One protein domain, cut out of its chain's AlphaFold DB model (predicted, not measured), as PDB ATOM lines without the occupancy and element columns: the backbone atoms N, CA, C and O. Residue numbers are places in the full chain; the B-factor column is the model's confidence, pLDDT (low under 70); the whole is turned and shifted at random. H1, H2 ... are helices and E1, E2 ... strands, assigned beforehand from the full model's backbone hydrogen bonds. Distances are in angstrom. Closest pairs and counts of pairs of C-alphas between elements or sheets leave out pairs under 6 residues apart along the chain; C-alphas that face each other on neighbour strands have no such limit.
ATOM      1  N   THR A 516     -57.187 -61.210 -32.040       50.09
ATOM      2  CA  THR A 516     -57.993 -60.150 -32.669       50.09
ATOM      3  C   THR A 516     -57.211 -59.512 -33.817       50.09
ATOM      4  O   THR A 516     -56.132 -58.967 -33.592       50.09
ATOM      5  N   HIS A 517     -57.727 -59.635 -35.044       51.75
ATOM      6  CA  HIS A 517     -57.277 -59.001 -36.294       51.75
ATOM      7  C   HIS A 517     -55.905 -58.302 -36.251       51.75
ATOM      8  O   HIS A 517     -55.803 -57.079 -36.294       51.75
ATOM      9  N   ASP A 518     -54.832 -59.093 -36.268       61.19
ATOM     10  CA  ASP A 518     -53.604 -58.779 -37.000       61.19
ATOM     11  C   ASP A 518     -52.860 -57.454 -36.674       61.19
ATOM     12  O   ASP A 518     -51.922 -57.108 -37.388       61.19
ATOM     13  N   ARG A 519     -53.190 -56.733 -35.590       72.06
ATOM     14  CA  ARG A 519     -52.682 -55.373 -35.293       72.06
ATOM     15  C   ARG A 519     -52.937 -54.359 -36.410       72.06
ATOM     16  O   ARG A 519     -52.033 -53.664 -36.898       72.06
ATOM     17  N   LEU A 520     -54.188 -54.304 -36.833       70.69
ATOM     18  CA  LEU A 520     -54.682 -53.356 -37.818       70.69
ATOM     19  C   LEU A 520     -54.800 -51.943 -37.204       70.69
ATOM     20  O   LEU A 520     -55.492 -51.763 -36.209       70.69
ATOM     21  N   LEU A 521     -54.143 -50.936 -37.791       71.62
ATOM     22  CA  LEU A 521     -54.278 -49.522 -37.381       71.62
ATOM     23  C   LEU A 521     -55.399 -48.801 -38.133       71.62
ATOM     24  O   LEU A 521     -56.097 -47.949 -37.591       71.62
ATOM     25  N   THR A 522     -55.535 -49.138 -39.409       70.94
ATOM     26  CA  THR A 522     -56.612 -48.732 -40.317       70.94
ATOM     27  C   THR A 522     -56.888 -49.916 -41.233       70.94
ATOM     28  O   THR A 522     -56.015 -50.774 -41.369       70.94
ATOM     29  N   LYS A 523     -58.023 -49.947 -41.949       67.44
ATOM     30  CA  LYS A 523     -58.338 -51.012 -42.935       67.44
ATOM     31  C   LYS A 523     -57.178 -51.414 -43.864       67.44
ATOM     32  O   LYS A 523     -57.179 -52.526 -44.381       67.44
ATOM     33  N   LYS A 524     -56.224 -50.509 -44.118       71.19
ATOM     34  CA  LYS A 524     -55.124 -50.683 -45.078       71.19
ATOM     35  C   LYS A 524     -53.745 -50.879 -44.443       71.19
ATOM     36  O   LYS A 524     -52.818 -51.219 -45.168       71.19
ATOM     37  N   LEU A 525     -53.578 -50.617 -43.144       79.88
ATOM     38  CA  LEU A 525     -52.262 -50.594 -42.498       79.88
ATOM     39  C   LEU A 525     -52.212 -51.562 -41.324       79.88
ATOM     40  O   LEU A 525     -52.822 -51.331 -40.280       79.88
ATOM     41  N   LYS A 526     -51.413 -52.616 -41.489       85.56
ATOM     42  CA  LYS A 526     -51.178 -53.641 -40.477       85.56
ATOM     43  C   LYS A 526     -49.756 -53.534 -39.936       85.56
ATOM     44  O   LYS A 526     -48.786 -53.638 -40.692       85.56
ATOM     45  N   ALA A 527     -49.604 -53.328 -38.630       88.19
ATOM     46  CA  ALA A 527     -48.286 -53.206 -38.015       88.19
ATOM     47  C   ALA A 527     -47.634 -54.590 -37.852       88.19
ATOM     48  O   ALA A 527     -48.139 -55.454 -37.137       88.19
ATOM     49  N   LYS A 528     -46.477 -54.801 -38.492       89.19
ATOM     50  CA  LYS A 528     -45.814 -56.114 -38.543       89.19
ATOM     51  C   LYS A 528     -44.602 -56.205 -37.622       89.19
ATOM     52  O   LYS A 528     -44.451 -57.165 -36.870       89.19
ATOM     53  N   SER A 529     -43.707 -55.225 -37.688       92.19
ATOM     54  CA  SER A 529     -42.436 -55.284 -36.959       92.19
ATOM     55  C   SER A 529     -41.971 -53.910 -36.484       92.19
ATOM     56  O   SER A 529     -42.406 -52.882 -36.994       92.19
ATOM     57  N   LEU A 530     -41.085 -53.900 -35.493       93.44
ATOM     58  CA  LEU A 530     -40.457 -52.714 -34.928       93.44
ATOM     59  C   LEU A 530     -38.969 -52.715 -35.274       93.44
ATOM     60  O   LEU A 530     -38.232 -53.612 -34.863       93.44
ATOM     61  N   SER A 531     -38.512 -51.694 -35.994       93.38
ATOM     62  CA  SER A 531     -37.088 -51.447 -36.191       93.38
ATOM     63  C   SER A 531     -36.539 -50.609 -35.043       93.38
ATOM     64  O   SER A 531     -37.049 -49.529 -34.743       93.38
ATOM     65  N   LEU A 532     -35.483 -51.112 -34.409       92.62
ATOM     66  CA  LEU A 532     -34.715 -50.428 -33.380       92.62
ATOM     67  C   LEU A 532     -33.311 -50.160 -33.909       92.62
ATOM     68  O   LEU A 532     -32.604 -51.090 -34.303       92.62
ATOM     69  N   LYS A 560     -31.550 -51.742  -6.037       84.75
ATOM     70  CA  LYS A 560     -32.971 -51.367  -5.956       84.75
ATOM     71  C   LYS A 560     -33.880 -52.149  -6.900       84.75
ATOM     72  O   LYS A 560     -35.066 -52.274  -6.621       84.75
ATOM     73  N   PHE A 561     -33.343 -52.635  -8.014       83.62
ATOM     74  CA  PHE A 561     -34.120 -53.331  -9.040       83.62
ATOM     75  C   PHE A 561     -33.793 -54.819  -9.155       83.62
ATOM     76  O   PHE A 561     -34.386 -55.472 -10.012       83.62
ATOM     77  N   ASP A 562     -32.919 -55.336  -8.288       84.62
ATOM     78  CA  ASP A 562     -32.425 -56.715  -8.305       84.62
ATOM     79  C   ASP A 562     -31.785 -57.070  -9.658       84.62
ATOM     80  O   ASP A 562     -32.295 -57.837 -10.473       84.62
ATOM     81  N   LEU A 563     -30.685 -56.371  -9.946       86.88
ATOM     82  CA  LEU A 563     -29.946 -56.428 -11.205       86.88
ATOM     83  C   LEU A 563     -28.482 -56.814 -10.952       86.88
ATOM     84  O   LEU A 563     -27.890 -56.437  -9.942       86.88
ATOM     85  N   LEU A 564     -27.866 -57.503 -11.916       83.88
ATOM     86  CA  LEU A 564     -26.457 -57.918 -11.872       83.88
ATOM     87  C   LEU A 564     -25.653 -57.290 -13.019       83.88
ATOM     88  O   LEU A 564     -25.043 -57.983 -13.829       83.88
ATOM     89  N   LEU A 565     -25.668 -55.957 -13.121       84.25
ATOM     90  CA  LEU A 565     -24.860 -55.255 -14.121       84.25
ATOM     91  C   LEU A 565     -23.367 -55.334 -13.765       84.25
ATOM     92  O   LEU A 565     -22.975 -54.974 -12.647       84.25
ATOM     93  N   GLU A 566     -22.553 -55.758 -14.737       81.19
ATOM     94  CA  GLU A 566     -21.093 -55.861 -14.624       81.19
ATOM     95  C   GLU A 566     -20.432 -54.497 -14.350       81.19
ATOM     96  O   GLU A 566     -20.945 -53.440 -14.730       81.19
ATOM     97  N   ASP A 567     -19.283 -54.512 -13.663       75.25
ATOM     98  CA  ASP A 567     -18.491 -53.296 -13.446       75.25
ATOM     99  C   ASP A 567     -17.808 -52.853 -14.752       75.25
ATOM    100  O   ASP A 567     -17.513 -53.662 -15.630       75.25
ATOM    101  N   ILE A 605     -24.307 -52.469 -24.637       89.06
ATOM    102  CA  ILE A 605     -25.621 -51.816 -24.551       89.06
ATOM    103  C   ILE A 605     -25.916 -51.394 -23.113       89.06
ATOM    104  O   ILE A 605     -26.463 -50.317 -22.889       89.06
ATOM    105  N   GLU A 606     -25.495 -52.194 -22.141       89.25
ATOM    106  CA  GLU A 606     -25.588 -51.926 -20.711       89.25
ATOM    107  C   GLU A 606     -24.894 -50.602 -20.367       89.25
ATOM    108  O   GLU A 606     -25.509 -49.715 -19.771       89.25
ATOM    109  N   PHE A 607     -23.649 -50.419 -20.827       88.88
ATOM    110  CA  PHE A 607     -22.894 -49.185 -20.610       88.88
ATOM    111  C   PHE A 607     -23.591 -47.971 -21.241       88.88
ATOM    112  O   PHE A 607     -23.770 -46.939 -20.590       88.88
ATOM    113  N   LEU A 608     -24.027 -48.091 -22.500       89.62
ATOM    114  CA  LEU A 608     -24.716 -47.008 -23.212       89.62
ATOM    115  C   LEU A 608     -26.064 -46.650 -22.563       89.62
ATOM    116  O   LEU A 608     -26.443 -45.477 -22.516       89.62
ATOM    117  N   THR A 609     -26.769 -47.642 -22.021       91.44
ATOM    118  CA  THR A 609     -28.043 -47.448 -21.317       91.44
ATOM    119  C   THR A 609     -27.835 -46.728 -19.987       91.44
ATOM    120  O   THR A 609     -28.560 -45.780 -19.685       91.44
ATOM    121  N   LEU A 610     -26.800 -47.086 -19.223       90.50
ATOM    122  CA  LEU A 610     -26.436 -46.369 -17.997       90.50
ATOM    123  C   LEU A 610     -26.013 -44.918 -18.277       90.50
ATOM    124  O   LEU A 610     -26.432 -44.003 -17.566       90.50
ATOM    125  N   MET A 611     -25.261 -44.683 -19.358       89.12
ATOM    126  CA  MET A 611     -24.908 -43.330 -19.811       89.12
ATOM    127  C   MET A 611     -26.149 -42.491 -20.130       89.12
ATOM    128  O   MET A 611     -26.206 -41.300 -19.800       89.12
ATOM    129  N   TYR A 612     -27.161 -43.109 -20.740       91.56
ATOM    130  CA  TYR A 612     -28.449 -42.471 -20.979       91.56
ATOM    131  C   TYR A 612     -29.194 -42.151 -19.682       91.56
ATOM    132  O   TYR A 612     -29.660 -41.020 -19.535       91.56
ATOM    133  N   ILE A 613     -29.277 -43.095 -18.736       90.81
ATOM    134  CA  ILE A 613     -29.932 -42.882 -17.435       90.81
ATOM    135  C   ILE A 613     -29.296 -41.684 -16.719       90.81
ATOM    136  O   ILE A 613     -30.006 -40.748 -16.346       90.81
ATOM    137  N   TYR A 614     -27.964 -41.647 -16.625       88.75
ATOM    138  CA  TYR A 614     -27.224 -40.525 -16.039       88.75
ATOM    139  C   TYR A 614     -27.569 -39.179 -16.703       88.75
ATOM    140  O   TYR A 614     -27.878 -38.189 -16.036       88.75
ATOM    141  N   ASN A 615     -27.578 -39.131 -18.035       88.38
ATOM    142  CA  ASN A 615     -27.888 -37.901 -18.763       88.38
ATOM    143  C   ASN A 615     -29.352 -37.481 -18.643       88.38
ATOM    144  O   ASN A 615     -29.661 -36.285 -18.632       88.38
ATOM    145  N   LYS A 616     -30.263 -38.446 -18.524       87.94
ATOM    146  CA  LYS A 616     -31.674 -38.161 -18.302       87.94
ATOM    147  C   LYS A 616     -31.905 -37.583 -16.906       87.94
ATOM    148  O   LYS A 616     -32.623 -36.589 -16.812       87.94
ATOM    149  N   LEU A 617     -31.220 -38.099 -15.881       86.06
ATOM    150  CA  LEU A 617     -31.201 -37.521 -14.530       86.06
ATOM    151  C   LEU A 617     -30.713 -36.064 -14.550       86.06
ATOM    152  O   LEU A 617     -31.395 -35.174 -14.040       86.06
ATOM    153  N   LEU A 618     -29.590 -35.789 -15.226       84.00
ATOM    154  CA  LEU A 618     -29.074 -34.424 -15.399       84.00
ATOM    155  C   LEU A 618     -30.090 -33.493 -16.069       84.00
ATOM    156  O   LEU A 618     -30.274 -32.349 -15.647       84.00
ATOM    157  N   SER A 619     -30.752 -33.970 -17.126       83.50
ATOM    158  CA  SER A 619     -31.783 -33.200 -17.819       83.50
ATOM    159  C   SER A 619     -32.990 -32.924 -16.925       83.50
ATOM    160  O   SER A 619     -33.526 -31.819 -16.987       83.50
ATOM    161  N   MET A 620     -33.417 -33.891 -16.108       79.81
ATOM    162  CA  MET A 620     -34.549 -33.722 -15.196       79.81
ATOM    163  C   MET A 620     -34.260 -32.645 -14.150       79.81
ATOM    164  O   MET A 620     -35.069 -31.740 -13.963       79.81
ATOM    165  N   ILE A 621     -33.067 -32.671 -13.562       79.50
ATOM    166  CA  ILE A 621     -32.642 -31.708 -12.536       79.50
ATOM    167  C   ILE A 621     -32.460 -30.301 -13.089       79.50
ATOM    168  O   ILE A 621     -32.744 -29.318 -12.406       79.50
ATOM    169  N   LYS A 622     -32.038 -30.186 -14.352       79.75
ATOM    170  CA  LYS A 622     -31.955 -28.890 -15.025       79.75
ATOM    171  C   LYS A 622     -33.340 -28.297 -15.307       79.75
ATOM    172  O   LYS A 622     -33.531 -27.096 -15.121       79.75
ATOM    173  N   ASN A 623     -34.268 -29.118 -15.795       72.69
ATOM    174  CA  ASN A 623     -35.475 -28.628 -16.463       72.69
ATOM    175  C   ASN A 623     -36.727 -28.629 -15.577       72.69
ATOM    176  O   ASN A 623     -37.666 -27.899 -15.884       72.69
ATOM    177  N   TYR A 624     -36.767 -29.404 -14.490       69.44
ATOM    178  CA  TYR A 624     -37.953 -29.517 -13.641       69.44
ATOM    179  C   TYR A 624     -37.729 -28.906 -12.267       69.44
ATOM    180  O   TYR A 624     -36.819 -29.306 -11.546       69.44
ATOM    181  N   THR A 625     -38.600 -27.967 -11.886       69.81
ATOM    182  CA  THR A 625     -38.542 -27.249 -10.603       69.81
ATOM    183  C   THR A 625     -38.456 -28.202  -9.410       69.81
ATOM    184  O   THR A 625     -37.566 -28.036  -8.585       69.81
ATOM    185  N   TYR A 626     -39.273 -29.261  -9.402       69.81
ATOM    186  CA  TYR A 626     -39.288 -30.318  -8.379       69.81
ATOM    187  C   TYR A 626     -37.924 -31.007  -8.169       69.81
ATOM    188  O   TYR A 626     -37.568 -31.400  -7.065       69.81
ATOM    189  N   TYR A 627     -37.112 -31.094  -9.225       73.56
ATOM    190  CA  TYR A 627     -35.790 -31.713  -9.189       73.56
ATOM    191  C   TYR A 627     -34.648 -30.705  -8.979       73.56
ATOM    192  O   TYR A 627     -33.503 -31.112  -8.774       73.56
ATOM    193  N   LYS A 628     -34.916 -29.389  -8.990       75.12
ATOM    194  CA  LYS A 628     -33.872 -28.359  -8.807       75.12
ATOM    195  C   LYS A 628     -33.194 -28.441  -7.440       75.12
ATOM    196  O   LYS A 628     -32.040 -28.030  -7.337       75.12
ATOM    197  N   GLN A 629     -33.846 -29.025  -6.432       77.19
ATOM    198  CA  GLN A 629     -33.239 -29.293  -5.122       77.19
ATOM    199  C   GLN A 629     -31.969 -30.162  -5.206       77.19
ATOM    200  O   GLN A 629     -31.094 -30.081  -4.347       77.19
ATOM    201  N   PHE A 630     -31.802 -30.926  -6.290       76.50
ATOM    202  CA  PHE A 630     -30.628 -31.765  -6.529       76.50
ATOM    203  C   PHE A 630     -29.558 -31.103  -7.419       76.50
ATOM    204  O   PHE A 630     -28.559 -31.744  -7.747       76.50
ATOM    205  N   LYS A 631     -29.715 -29.826  -7.812       70.94
ATOM    206  CA  LYS A 631     -28.812 -29.123  -8.755       70.94
ATOM    207  C   LYS A 631     -27.341 -29.130  -8.317       70.94
ATOM    208  O   LYS A 631     -26.466 -29.190  -9.176       70.94
ATOM    209  N   ASN A 632     -27.081 -29.144  -7.006       65.38
ATOM    210  CA  ASN A 632     -25.733 -29.179  -6.423       65.38
ATOM    211  C   ASN A 632     -25.284 -30.587  -5.976       65.38
ATOM    212  O   ASN A 632     -24.159 -30.745  -5.518       65.38
ATOM    213  N   LYS A 633     -26.139 -31.614  -6.107       63.50
ATOM    214  CA  LYS A 633     -25.884 -32.976  -5.599       63.50
ATOM    215  C   LYS A 633     -25.301 -33.932  -6.651       63.50
ATOM    216  O   LYS A 633     -24.728 -34.957  -6.295       63.50
ATOM    217  N   LEU A 634     -25.368 -33.598  -7.945       57.03
ATOM    218  CA  LEU A 634     -25.026 -34.529  -9.038       57.03
ATOM    219  C   LEU A 634     -23.535 -34.664  -9.391       57.03
ATOM    220  O   LEU A 634     -23.187 -35.090 -10.490       57.03
ATOM    221  N   GLY A 635     -22.653 -34.347  -8.447       54.72
ATOM    222  CA  GLY A 635     -21.215 -34.610  -8.553       54.72
ATOM    223  C   GLY A 635     -20.560 -35.095  -7.257       54.72
ATOM    224  O   GLY A 635     -19.348 -35.272  -7.254       54.72
ATOM    225  N   LEU A 636     -21.322 -35.277  -6.167       49.78
ATOM    226  CA  LEU A 636     -20.789 -35.343  -4.796       49.78
ATOM    227  C   LEU A 636     -21.599 -36.296  -3.886       49.78
ATOM    228  O   LEU A 636     -22.155 -35.863  -2.890       49.78
ATOM    229  N   HIS A 637     -21.645 -37.597  -4.190       53.75
ATOM    230  CA  HIS A 637     -22.044 -38.658  -3.234       53.75
ATOM    231  C   HIS A 637     -23.543 -38.920  -2.932       53.75
ATOM    232  O   HIS A 637     -23.818 -39.899  -2.253       53.75
ATOM    233  N   ASN A 638     -24.524 -38.197  -3.495       65.50
ATOM    234  CA  ASN A 638     -25.960 -38.433  -3.188       65.50
ATOM    235  C   ASN A 638     -26.790 -39.028  -4.352       65.50
ATOM    236  O   ASN A 638     -27.928 -38.616  -4.585       65.50
ATOM    237  N   ILE A 639     -26.246 -39.990  -5.113       74.25
ATOM    238  CA  ILE A 639     -27.022 -40.654  -6.184       74.25
ATOM    239  C   ILE A 639     -28.189 -41.460  -5.611       74.25
ATOM    240  O   ILE A 639     -29.257 -41.450  -6.214       74.25
ATOM    241  N   GLU A 640     -28.011 -42.095  -4.448       76.50
ATOM    242  CA  GLU A 640     -29.062 -42.852  -3.757       76.50
ATOM    243  C   GLU A 640     -30.311 -41.989  -3.545       76.50
ATOM    244  O   GLU A 640     -31.361 -42.314  -4.086       76.50
ATOM    245  N   GLU A 641     -30.179 -40.825  -2.904       76.62
ATOM    246  CA  GLU A 641     -31.290 -39.896  -2.633       76.62
ATOM    247  C   GLU A 641     -32.024 -39.452  -3.914       76.62
ATOM    248  O   GLU A 641     -33.254 -39.466  -3.979       76.62
ATOM    249  N   ILE A 642     -31.274 -39.105  -4.969       76.94
ATOM    250  CA  ILE A 642     -31.851 -38.731  -6.270       76.94
ATOM    251  C   ILE A 642     -32.627 -39.911  -6.864       76.94
ATOM    252  O   ILE A 642     -33.709 -39.740  -7.426       76.94
ATOM    253  N   PHE A 643     -32.066 -41.113  -6.770       76.00
ATOM    254  CA  PHE A 643     -32.635 -42.311  -7.362       76.00
ATOM    255  C   PHE A 643     -33.860 -42.799  -6.584       76.00
ATOM    256  O   PHE A 643     -34.859 -43.173  -7.195       76.00
ATOM    257  N   GLU A 644     -33.858 -42.707  -5.253       76.75
ATOM    258  CA  GLU A 644     -35.047 -42.946  -4.435       76.75
ATOM    259  C   GLU A 644     -36.203 -42.037  -4.818       76.75
ATOM    260  O   GLU A 644     -37.336 -42.502  -4.959       76.75
ATOM    261  N   PHE A 645     -35.897 -40.767  -5.054       75.19
ATOM    262  CA  PHE A 645     -36.871 -39.780  -5.477       75.19
ATOM    263  C   PHE A 645     -37.429 -40.071  -6.878       75.19
ATOM    264  O   PHE A 645     -38.625 -39.943  -7.108       75.19
ATOM    265  N   VAL A 646     -36.590 -40.528  -7.815       75.25
ATOM    266  CA  VAL A 646     -37.017 -40.926  -9.172       75.25
ATOM    267  C   VAL A 646     -37.863 -42.197  -9.173       75.25
ATOM    268  O   VAL A 646     -38.797 -42.299  -9.964       75.25
ATOM    269  N   VAL A 647     -37.567 -43.166  -8.303       72.75
ATOM    270  CA  VAL A 647     -38.379 -44.387  -8.203       72.75
ATOM    271  C   VAL A 647     -39.775 -44.070  -7.666       72.75
ATOM    272  O   VAL A 647     -40.756 -44.570  -8.221       72.75
ATOM    273  N   LYS A 648     -39.867 -43.197  -6.655       70.75
ATOM    274  CA  LYS A 648     -41.141 -42.735  -6.080       70.75
ATOM    275  C   LYS A 648     -41.923 -41.788  -6.998       70.75
ATOM    276  O   LYS A 648     -43.127 -41.650  -6.823       70.75
ATOM    277  N   ASP A 649     -41.273 -41.147  -7.972       65.00
ATOM    278  CA  ASP A 649     -41.953 -40.257  -8.914       65.00
ATOM    279  C   ASP A 649     -42.833 -41.054  -9.898       65.00
ATOM    280  O   ASP A 649     -42.349 -41.830 -10.733       65.00
ATOM    281  N   ILE A 650     -44.145 -40.856  -9.777       54.97
ATOM    282  CA  ILE A 650     -45.191 -41.383 -10.666       54.97
ATOM    283  C   ILE A 650     -45.387 -40.525 -11.926       54.97
ATOM    284  O   ILE A 650     -46.146 -40.896 -12.814       54.97
ATOM    285  N   SER A 651     -44.710 -39.379 -12.050       56.12
ATOM    286  CA  SER A 651     -44.884 -38.480 -13.190       56.12
ATOM    287  C   SER A 651     -44.279 -39.036 -14.485       56.12
ATOM    288  O   SER A 651     -43.230 -39.690 -14.477       56.12
ATOM    289  N   HIS A 652     -44.857 -38.643 -15.635       57.06
ATOM    290  CA  HIS A 652     -44.363 -38.922 -17.001       57.06
ATOM    291  C   HIS A 652     -42.859 -38.636 -17.224       57.06
ATOM    292  O   HIS A 652     -42.245 -39.120 -18.180       57.06
ATOM    293  N   LYS A 653     -42.227 -37.861 -16.336       62.88
ATOM    294  CA  LYS A 653     -40.827 -37.432 -16.420       62.88
ATOM    295  C   LYS A 653     -39.856 -38.548 -16.020       62.88
ATOM    296  O   LYS A 653     -38.802 -38.659 -16.655       62.88
ATOM    297  N   ALA A 654     -40.223 -39.379 -15.040       73.75
ATOM    298  CA  ALA A 654     -39.416 -40.495 -14.546       73.75
ATOM    299  C   ALA A 654     -39.573 -41.784 -15.380       73.75
ATOM    300  O   ALA A 654     -38.642 -42.594 -15.419       73.75
ATOM    301  N   PHE A 655     -40.673 -41.941 -16.137       78.38
ATOM    302  CA  PHE A 655     -40.927 -43.129 -16.977       78.38
ATOM    303  C   PHE A 655     -39.775 -43.441 -17.927       78.38
ATOM    304  O   PHE A 655     -39.398 -44.592 -18.081       78.38
ATOM    305  N   LYS A 656     -39.144 -42.428 -18.533       84.88
ATOM    306  CA  LYS A 656     -38.019 -42.647 -19.459       84.88
ATOM    307  C   LYS A 656     -36.784 -43.264 -18.790       84.88
ATOM    308  O   LYS A 656     -35.983 -43.875 -19.497       84.88
ATOM    309  N   ILE A 657     -36.614 -43.081 -17.478       88.50
ATOM    310  CA  ILE A 657     -35.560 -43.724 -16.681       88.50
ATOM    311  C   ILE A 657     -35.998 -45.134 -16.290       88.50
ATOM    312  O   ILE A 657     -35.256 -46.075 -16.561       88.50
ATOM    313  N   LYS A 658     -37.212 -45.282 -15.741       87.12
ATOM    314  CA  LYS A 658     -37.813 -46.583 -15.400       87.12
ATOM    315  C   LYS A 658     -37.780 -47.539 -16.600       87.12
ATOM    316  O   LYS A 658     -37.222 -48.622 -16.496       87.12
ATOM    317  N   ARG A 659     -38.188 -47.060 -17.778       90.44
ATOM    318  CA  ARG A 659     -38.110 -47.752 -19.075       90.44
ATOM    319  C   ARG A 659     -36.717 -48.282 -19.408       90.44
ATOM    320  O   ARG A 659     -36.565 -49.419 -19.833       90.44
ATOM    321  N   ALA A 660     -35.675 -47.479 -19.196       92.06
ATOM    322  CA  ALA A 660     -34.302 -47.919 -19.435       92.06
ATOM    323  C   ALA A 660     -33.822 -48.956 -18.413       92.06
ATOM    324  O   ALA A 660     -33.084 -49.864 -18.778       92.06
ATOM    325  N   ILE A 661     -34.249 -48.846 -17.156       90.88
ATOM    326  CA  ILE A 661     -33.903 -49.810 -16.109       90.88
ATOM    327  C   ILE A 661     -34.621 -51.140 -16.344       90.88
ATOM    328  O   ILE A 661     -33.980 -52.186 -16.334       90.88
ATOM    329  N   TYR A 662     -35.923 -51.118 -16.624       90.81
ATOM    330  CA  TYR A 662     -36.701 -52.323 -16.905       90.81
ATOM    331  C   TYR A 662     -36.290 -52.994 -18.212       90.81
ATOM    332  O   TYR A 662     -36.261 -54.220 -18.285       90.81
ATOM    333  N   PHE A 663     -35.828 -52.220 -19.196       91.88
ATOM    334  CA  PHE A 663     -35.128 -52.773 -20.349       91.88
ATOM    335  C   PHE A 663     -33.887 -53.588 -19.951       91.88
ATOM    336  O   PHE A 663     -33.680 -54.690 -20.457       91.88
ATOM    337  N   LEU A 664     -33.084 -53.086 -19.004       91.19
ATOM    338  CA  LEU A 664     -31.929 -53.807 -18.454       91.19
ATOM    339  C   LEU A 664     -32.298 -54.949 -17.499       91.19
ATOM    340  O   LEU A 664     -31.459 -55.821 -17.266       91.19
ATOM    341  N   LYS A 665     -33.517 -54.969 -16.959       89.88
ATOM    342  CA  LYS A 665     -33.997 -56.018 -16.054       89.88
ATOM    343  C   LYS A 665     -34.612 -57.186 -16.801       89.88
ATOM    344  O   LYS A 665     -34.158 -58.312 -16.651       89.88
ATOM    345  N   PHE A 666     -35.605 -56.913 -17.635       86.88
ATOM    346  CA  PHE A 666     -36.493 -57.953 -18.136       86.88
ATOM    347  C   PHE A 666     -36.123 -58.465 -19.528       86.88
ATOM    348  O   PHE A 666     -36.248 -59.653 -19.808       86.88
ATOM    349  N   TYR A 667     -35.617 -57.598 -20.407       84.56
ATOM    350  CA  TYR A 667     -35.356 -57.989 -21.792       84.56
ATOM    351  C   TYR A 667     -34.059 -58.770 -21.915       84.56
ATOM    352  O   TYR A 667     -33.004 -58.257 -21.568       84.56
ATOM    353  N   ASN A 668     -34.083 -59.977 -22.469       80.81
ATOM    354  CA  ASN A 668     -32.855 -60.745 -22.695       80.81
ATOM    355  C   ASN A 668     -31.955 -60.139 -23.802       80.81
ATOM    356  O   ASN A 668     -32.347 -59.238 -24.548       80.81
ATOM    357  N   GLN A 669     -30.743 -60.686 -23.972       78.06
ATOM    358  CA  GLN A 669     -29.773 -60.213 -24.974       78.06
ATOM    359  C   GLN A 669     -30.289 -60.243 -26.426       78.06
ATOM    360  O   GLN A 669     -29.800 -59.478 -27.258       78.06
ATOM    361  N   LYS A 670     -31.286 -61.081 -26.761       78.62
ATOM    362  CA  LYS A 670     -31.873 -61.098 -28.113       78.62
ATOM    363  C   LYS A 670     -32.592 -59.786 -28.419       78.62
ATOM    364  O   LYS A 670     -32.517 -59.342 -29.556       78.62
ATOM    365  N   PHE A 671     -33.208 -59.166 -27.414       78.94
ATOM    366  CA  PHE A 671     -33.876 -57.868 -27.518       78.94
ATOM    367  C   PHE A 671     -32.944 -56.678 -27.235       78.94
ATOM    368  O   PHE A 671     -33.310 -55.543 -27.531       78.94
ATOM    369  N   ARG A 672     -31.718 -56.905 -26.738       82.56
ATOM    370  CA  ARG A 672     -30.689 -55.869 -26.506       82.56
ATOM    371  C   ARG A 672     -29.639 -55.811 -27.614       82.56
ATOM    372  O   ARG A 672     -28.438 -55.771 -27.356       82.56
ATOM    373  N   ARG A 673     -30.071 -55.818 -28.873       84.69
ATOM    374  CA  ARG A 673     -29.165 -55.639 -30.020       84.69
ATOM    375  C   ARG A 673     -29.060 -54.166 -30.398       84.69
ATOM    376  O   ARG A 673     -29.932 -53.371 -30.063       84.69
ATOM    377  N   ARG A 674     -27.967 -53.794 -31.071       85.25
ATOM    378  CA  ARG A 674     -27.702 -52.405 -31.493       85.25
ATOM    379  C   ARG A 674     -28.668 -51.958 -32.591       85.25
ATOM    380  O   ARG A 674     -29.390 -50.987 -32.414       85.25
ATOM    381  N   ASP A 675     -28.693 -52.727 -33.674       87.19
ATOM    382  CA  ASP A 675     -29.600 -52.550 -34.802       87.19
ATOM    383  C   ASP A 675     -30.360 -53.868 -34.985       87.19
ATOM    384  O   ASP A 675     -29.743 -54.933 -35.091       87.19
ATOM    385  N   GLN A 676     -31.689 -53.819 -34.958       91.50
ATOM    386  CA  GLN A 676     -32.529 -55.006 -35.126       91.50
ATOM    387  C   GLN A 676     -33.929 -54.650 -35.613       91.50
ATOM    388  O   GLN A 676     -34.434 -53.559 -35.358       91.50
ATOM    389  N   THR A 677     -34.573 -55.623 -36.247       93.06
ATOM    390  CA  THR A 677     -36.009 -55.601 -36.515       93.06
ATOM    391  C   THR A 677     -36.643 -56.723 -35.712       93.06
ATOM    392  O   THR A 677     -36.255 -57.885 -35.849       93.06
ATOM    393  N   ILE A 678     -37.579 -56.366 -34.842       91.56
ATOM    394  CA  ILE A 678     -38.272 -57.287 -33.948       91.56
ATOM    395  C   ILE A 678     -39.692 -57.453 -34.470       91.56
ATOM    396  O   ILE A 678     -40.386 -56.472 -34.715       91.56
ATOM    397  N   ASP A 679     -40.130 -58.693 -34.641       90.12
ATOM    398  CA  ASP A 679     -41.533 -58.978 -34.917       90.12
ATOM    399  C   ASP A 679     -42.402 -58.491 -33.744       90.12
ATOM    400  O   ASP A 679     -42.123 -58.821 -32.588       90.12
ATOM    401  N   LEU A 680     -43.432 -57.685 -34.026       89.00
ATOM    402  CA  LEU A 680     -44.248 -57.091 -32.964       89.00
ATOM    403  C   LEU A 680     -44.961 -58.162 -32.136       89.00
ATOM    404  O   LEU A 680     -45.246 -57.913 -30.969       89.00
ATOM    405  N   LYS A 681     -45.234 -59.354 -32.701       85.31
ATOM    406  CA  LYS A 681     -45.913 -60.441 -31.984       85.31
ATOM    407  C   LYS A 681     -45.010 -60.968 -30.897       85.31
ATOM    408  O   LYS A 681     -45.376 -60.905 -29.736       85.31
ATOM    409  N   LYS A 682     -43.769 -61.272 -31.260       86.88
ATOM    410  CA  LYS A 682     -42.743 -61.676 -30.295       86.88
ATOM    411  C   LYS A 682     -42.472 -60.616 -29.228       86.88
ATOM    412  O   LYS A 682     -42.202 -60.971 -28.086       86.88
ATOM    413  N   LEU A 683     -42.485 -59.331 -29.594       87.81
ATOM    414  CA  LEU A 683     -42.286 -58.256 -28.619       87.81
ATOM    415  C   LEU A 683     -43.466 -58.150 -27.648       87.81
ATOM    416  O   LEU A 683     -43.243 -58.017 -26.453       87.81
ATOM    417  N   SER A 684     -44.692 -58.221 -28.159       85.94
ATOM    418  CA  SER A 684     -45.924 -58.209 -27.367       85.94
ATOM    419  C   SER A 684     -46.002 -59.413 -26.434       85.94
ATOM    420  O   SER A 684     -46.192 -59.211 -25.244       85.94
ATOM    421  N   ASP A 685     -45.729 -60.629 -26.919       83.44
ATOM    422  CA  ASP A 685     -45.708 -61.842 -26.092       83.44
ATOM    423  C   ASP A 685     -44.725 -61.696 -24.916       83.44
ATOM    424  O   ASP A 685     -45.048 -62.022 -23.774       83.44
ATOM    425  N   GLU A 686     -43.532 -61.145 -25.171       84.56
ATOM    426  CA  GLU A 686     -42.543 -60.894 -24.120       84.56
ATOM    427  C   GLU A 686     -42.995 -59.792 -23.153       84.56
ATOM    428  O   GLU A 686     -42.851 -59.940 -21.943       84.56
ATOM    429  N   VAL A 687     -43.565 -58.698 -23.662       84.44
ATOM    430  CA  VAL A 687     -44.075 -57.595 -22.835       84.44
ATOM    431  C   VAL A 687     -45.211 -58.065 -21.933       84.44
ATOM    432  O   VAL A 687     -45.178 -57.788 -20.741       84.44
ATOM    433  N   LEU A 688     -46.175 -58.811 -22.472       80.00
ATOM    434  CA  LEU A 688     -47.297 -59.365 -21.717       80.00
ATOM    435  C   LEU A 688     -46.811 -60.373 -20.669       80.00
ATOM    436  O   LEU A 688     -47.297 -60.356 -19.540       80.00
ATOM    437  N   ARG A 689     -45.795 -61.189 -20.990       81.94
ATOM    438  CA  ARG A 689     -45.131 -62.083 -20.026       81.94
ATOM    439  C   ARG A 689     -44.500 -61.309 -18.865       81.94
ATOM    440  O   ARG A 689     -44.643 -61.704 -17.709       81.94
ATOM    441  N   ILE A 690     -43.810 -60.207 -19.159       79.31
ATOM    442  CA  ILE A 690     -43.195 -59.347 -18.140       79.31
ATOM    443  C   ILE A 690     -44.279 -58.648 -17.312       79.31
ATOM    444  O   ILE A 690     -44.232 -58.690 -16.086       79.31
ATOM    445  N   GLN A 691     -45.270 -58.042 -17.963       75.88
ATOM    446  CA  GLN A 691     -46.350 -57.314 -17.303       75.88
ATOM    447  C   GLN A 691     -47.181 -58.230 -16.406       75.88
ATOM    448  O   GLN A 691     -47.603 -57.809 -15.334       75.88
ATOM    449  N   ALA A 692     -47.356 -59.499 -16.784       68.00
ATOM    450  CA  ALA A 692     -48.048 -60.459 -15.943       68.00
ATOM    451  C   ALA A 692     -47.407 -60.598 -14.560       68.00
ATOM    452  O   ALA A 692     -48.146 -60.631 -13.586       68.00
ATOM    453  N   THR A 693     -46.069 -60.588 -14.482       68.94
ATOM    454  CA  THR A 693     -45.272 -60.660 -13.235       68.94
ATOM    455  C   THR A 693     -45.041 -59.320 -12.537       68.94
ATOM    456  O   THR A 693     -44.468 -59.313 -11.454       68.94
ATOM    457  N   ASN A 694     -45.472 -58.203 -13.131       69.31
ATOM    458  CA  ASN A 694     -45.248 -56.847 -12.615       69.31
ATOM    459  C   ASN A 694     -46.478 -55.969 -12.917       69.31
ATOM    460  O   ASN A 694     -46.392 -54.994 -13.670       69.31
ATOM    461  N   GLN A 695     -47.646 -56.371 -12.402       65.19
ATOM    462  CA  GLN A 695     -48.944 -55.748 -12.710       65.19
ATOM    463  C   GLN A 695     -49.034 -54.283 -12.263       65.19
ATOM    464  O   GLN A 695     -49.825 -53.514 -12.799       65.19
ATOM    465  N   GLU A 696     -48.203 -53.887 -11.301       67.56
ATOM    466  CA  GLU A 696     -48.072 -52.517 -10.819       67.56
ATOM    467  C   GLU A 696     -47.406 -51.566 -11.832       67.56
ATOM    468  O   GLU A 696     -47.434 -50.349 -11.639       67.56
ATOM    469  N   LEU A 697     -46.792 -52.097 -12.895       72.94
ATOM    470  CA  LEU A 697     -46.102 -51.316 -13.919       72.94
ATOM    471  C   LEU A 697     -46.966 -51.134 -15.170       72.94
ATOM    472  O   LEU A 697     -47.572 -52.072 -15.694       72.94
ATOM    473  N   GLY A 698     -46.965 -49.911 -15.699       74.81
ATOM    474  CA  GLY A 698     -47.631 -49.604 -16.955       74.81
ATOM    475  C   GLY A 698     -46.912 -50.191 -18.174       74.81
ATOM    476  O   GLY A 698     -45.714 -50.479 -18.174       74.81
ATOM    477  N   ILE A 699     -47.648 -50.316 -19.279       81.25
ATOM    478  CA  ILE A 699     -47.104 -50.790 -20.560       81.25
ATOM    479  C   ILE A 699     -45.975 -49.889 -21.097       81.25
ATOM    480  O   ILE A 699     -45.022 -50.355 -21.726       81.25
ATOM    481  N   LEU A 700     -46.058 -48.582 -20.824       82.62
ATOM    482  CA  LEU A 700     -45.102 -47.578 -21.295       82.62
ATOM    483  C   LEU A 700     -43.696 -47.795 -20.710       82.62
ATOM    484  O   LEU A 700     -42.695 -47.434 -21.339       82.62
ATOM    485  N   GLU A 701     -43.614 -48.392 -19.524       85.56
ATOM    486  CA  GLU A 701     -42.385 -48.761 -18.833       85.56
ATOM    487  C   GLU A 701     -41.660 -49.936 -19.490       85.56
ATOM    488  O   GLU A 701     -40.447 -50.059 -19.324       85.56
ATOM    489  N   PHE A 702     -42.353 -50.764 -20.271       87.81
ATOM    490  CA  PHE A 702     -41.740 -51.898 -20.964       87.81
ATOM    491  C   PHE A 702     -41.248 -51.545 -22.370       87.81
ATOM    492  O   PHE A 702     -40.456 -52.275 -22.954       87.81
ATOM    493  N   LEU A 703     -41.631 -50.395 -22.925       89.94
ATOM    494  CA  LEU A 703     -41.222 -50.027 -24.279       89.94
ATOM    495  C   LEU A 703     -39.680 -49.927 -24.439       89.94
ATOM    496  O   LEU A 703     -38.972 -49.548 -23.506       89.94
ATOM    497  N   PRO A 704     -39.099 -50.113 -25.639       90.38
ATOM    498  CA  PRO A 704     -37.641 -50.022 -25.836       90.38
ATOM    499  C   PRO A 704     -37.069 -48.636 -25.500       90.38
ATOM    500  O   PRO A 704     -37.600 -47.650 -25.989       90.38
ATOM    501  N   PRO A 705     -35.996 -48.469 -24.712       91.00
ATOM    502  CA  PRO A 705     -35.589 -47.158 -24.206       91.00
ATOM    503  C   PRO A 705     -35.213 -46.173 -25.316       91.00
ATOM    504  O   PRO A 705     -34.699 -46.554 -26.365       91.00
ATOM    505  N   SER A 706     -35.351 -44.869 -25.052       88.81
ATOM    506  CA  SER A 706     -35.040 -43.808 -26.026       88.81
ATOM    507  C   SER A 706     -33.543 -43.660 -26.370       88.81
ATOM    508  O   SER A 706     -33.145 -42.620 -26.900       88.81
ATOM    509  N   ILE A 707     -32.699 -44.634 -26.020       89.94
ATOM    510  CA  ILE A 707     -31.382 -44.825 -26.649       89.94
ATOM    511  C   ILE A 707     -31.531 -45.337 -28.085       89.94
ATOM    512  O   ILE A 707     -30.620 -45.153 -28.886       89.94
ATOM    513  N   TYR A 708     -32.677 -45.947 -28.397       90.75
ATOM    514  CA  TYR A 708     -33.071 -46.364 -29.730       90.75
ATOM    515  C   TYR A 708     -33.955 -45.308 -30.392       90.75
ATOM    516  O   TYR A 708     -34.860 -44.750 -29.763       90.75
ATOM    517  N   THR A 709     -33.719 -45.089 -31.679       88.75
ATOM    518  CA  THR A 709     -34.736 -44.617 -32.616       88.75
ATOM    519  C   THR A 709     -35.625 -45.808 -32.971       88.75
ATOM    520  O   THR A 709     -35.118 -46.892 -33.273       88.75
ATOM    521  N   GLN A 710     -36.937 -45.605 -32.888       89.19
ATOM    522  CA  GLN A 710     -37.970 -46.621 -33.072       89.19
ATOM    523  C   GLN A 710     -38.749 -46.321 -34.344       89.19
ATOM    524  O   GLN A 710     -39.123 -45.176 -34.571       89.19
ATOM    525  N   GLU A 711     -38.991 -47.337 -35.165       90.00
ATOM    526  CA  GLU A 711     -39.719 -47.171 -36.420       90.00
ATOM    527  C   GLU A 711     -40.610 -48.390 -36.661       90.00
ATOM    528  O   GLU A 711     -40.120 -49.515 -36.795       90.00
ATOM    529  N   ILE A 712     -41.925 -48.173 -36.676       90.75
ATOM    530  CA  ILE A 712     -42.908 -49.221 -36.967       90.75
ATOM    531  C   ILE A 712     -42.888 -49.492 -38.474       90.75
ATOM    532  O   ILE A 712     -42.954 -48.560 -39.280       90.75
ATOM    533  N   ILE A 713     -42.778 -50.770 -38.833       91.12
ATOM    534  CA  ILE A 713     -42.801 -51.276 -40.205       91.12
ATOM    535  C   ILE A 713     -44.112 -52.032 -40.418       91.12
ATOM    536  O   ILE A 713     -44.433 -52.974 -39.680       91.12
ATOM    537  N   PHE A 714     -44.842 -51.627 -41.452       89.69
ATOM    538  CA  PHE A 714     -46.101 -52.232 -41.863       89.69
ATOM    539  C   PHE A 714     -45.883 -53.484 -42.723       89.69
ATOM    540  O   PHE A 714     -44.777 -53.773 -43.186       89.69
ATOM    541  N   ASP A 715     -46.937 -54.266 -42.917       86.50
ATOM    542  CA  ASP A 715     -46.938 -55.473 -43.745       86.50
ATOM    543  C   ASP A 715     -46.542 -55.227 -45.210       86.50
ATOM    544  O   ASP A 715     -45.828 -56.049 -45.787       86.50
ATOM    545  N   ASN A 716     -46.907 -54.069 -45.762       85.69
ATOM    546  CA  ASN A 716     -46.495 -53.588 -47.082       85.69
ATOM    547  C   ASN A 716     -45.017 -53.126 -47.149       85.69
ATOM    548  O   ASN A 716     -44.550 -52.693 -48.201       85.69
ATOM    549  N   GLY A 717     -44.272 -53.193 -46.038       84.94
ATOM    550  CA  GLY A 717     -42.870 -52.776 -45.930       84.94
ATOM    551  C   GLY A 717     -42.653 -51.270 -45.746       84.94
ATOM    552  O   GLY A 717     -41.521 -50.842 -45.506       84.94
ATOM    553  N   GLN A 718     -43.712 -50.460 -45.816       88.06
ATOM    554  CA  GLN A 718     -43.659 -49.028 -45.543       88.06
ATOM    555  C   GLN A 718     -43.350 -48.789 -44.062       88.06
ATOM    556  O   GLN A 718     -43.749 -49.544 -43.173       88.06
ATOM    557  N   LYS A 719     -42.621 -47.710 -43.794       88.88
ATOM    558  CA  LYS A 719     -42.327 -47.234 -42.442       88.88
ATOM    559  C   LYS A 719     -43.287 -46.120 -42.060       88.88
ATOM    560  O   LYS A 719     -43.736 -45.385 -42.937       88.88
TER     561      LYS A 719
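What this domain is: This is residues 516 to 532, 560 to 567 and 605 to 719 of the 968 residues of an uncharacterized protein of Sulfurospirillum barnesii (strain ATCC 700032 / DSM 10660 / SES-3) (UniProt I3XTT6). What shape do these atoms make? They make two lobes end to end: a small sheet of E1 to E4 at one end, and a group of helices in which H1 and H4 run side by side, with H2 and H3 at the far end. H5 leaves the sheet with its other end close to H4, and residues 694 to 707 lead from H5 back to E4. What is it made of? The printed part has 140 residues with five named helices and four named strands: along the chain come E1 and E2, then H1, H2, H3 and H4, then E3, then H5 and last E4; the class is mixed, helices and strands, and in the branched sheet E2 is the antiparallel neighbour of E1, of E3 and of E4. It is only just compact, close to loose, with a radius of gyration of the C-alphas of 17.2 A, and spans 53 by 31 by 29 A.

Where its parts are: Where do the first elements lie? E1 is residues 520 to 522, from C-alpha 520 at (-54.682, -53.356, -37.818), and E2 is residues 525 to 532, 19.8 A long. H1, residues 605 to 623, measures 26.5 A. What follows? H2 is residues 625 to 630, H3 639 to 648 and H4 652 to 666, 20.6 A long. E3 is residues 675 to 679, H5 680 to 693, 20.1 A long, and E4 708 to 714, 18.7 A long, ending at C-alpha 714 at (-46.101, -52.232, -41.863).

How they stand to each other: How is the sheet paired? E1 and E2 form a hairpin, with N 521 and O 525 2.8 A apart, and E2 bends by 60 degrees at residue 528. E1 and E3 lie on one side of E2 and E4 on the other side; N 530 and O 678 are 2.8 A apart, and N 531 and O 711 2.8 A. How do the helices stand? H1 and H4 touch at a shallow tilt of 14 degrees, opposite ways, their closest C-alphas, of Ile 613 and Ile 657, 5.7 A apart. H1 and H2 touch only at the corner, at Ile 621 and Tyr 627, their closest C-alphas, 4.6 A apart. H3 and H4 only just touch, with 3 pairs of C-alphas within 8 A, the closest those of Val 646 and Ala 654, 5.9 A. Where is H5? It only grazes the sheet, with residues 680 to 683. It is close to but not clearly touching H4, the closest C-alphas, of Phe 666 and Ile 690, being 6.8 A apart. Are the helix backbones complete? Every O i to N i+4 pair is within hydrogen-bond range in H1 and H3; H4 has 8 of 11, H5 9 of 10 and H2 0 of 2, with 2 of its 3 O i to N i+3 pairs in range.

The domain as a whole: How large is it? The two C-alphas farthest apart, of Lys 523 and Leu 636, are 55.8 A apart. Where is it cut or loosely linked? Residues 533 to 559 and 568 to 604 are not printed, with C-alpha gaps of 27.5 A and 13.3 A; the link from H5 to E4 is long. Where is confidence low? The mean pLDDT of the printed part is 80.2, and 24 residues are under 70, among them 632 to 638.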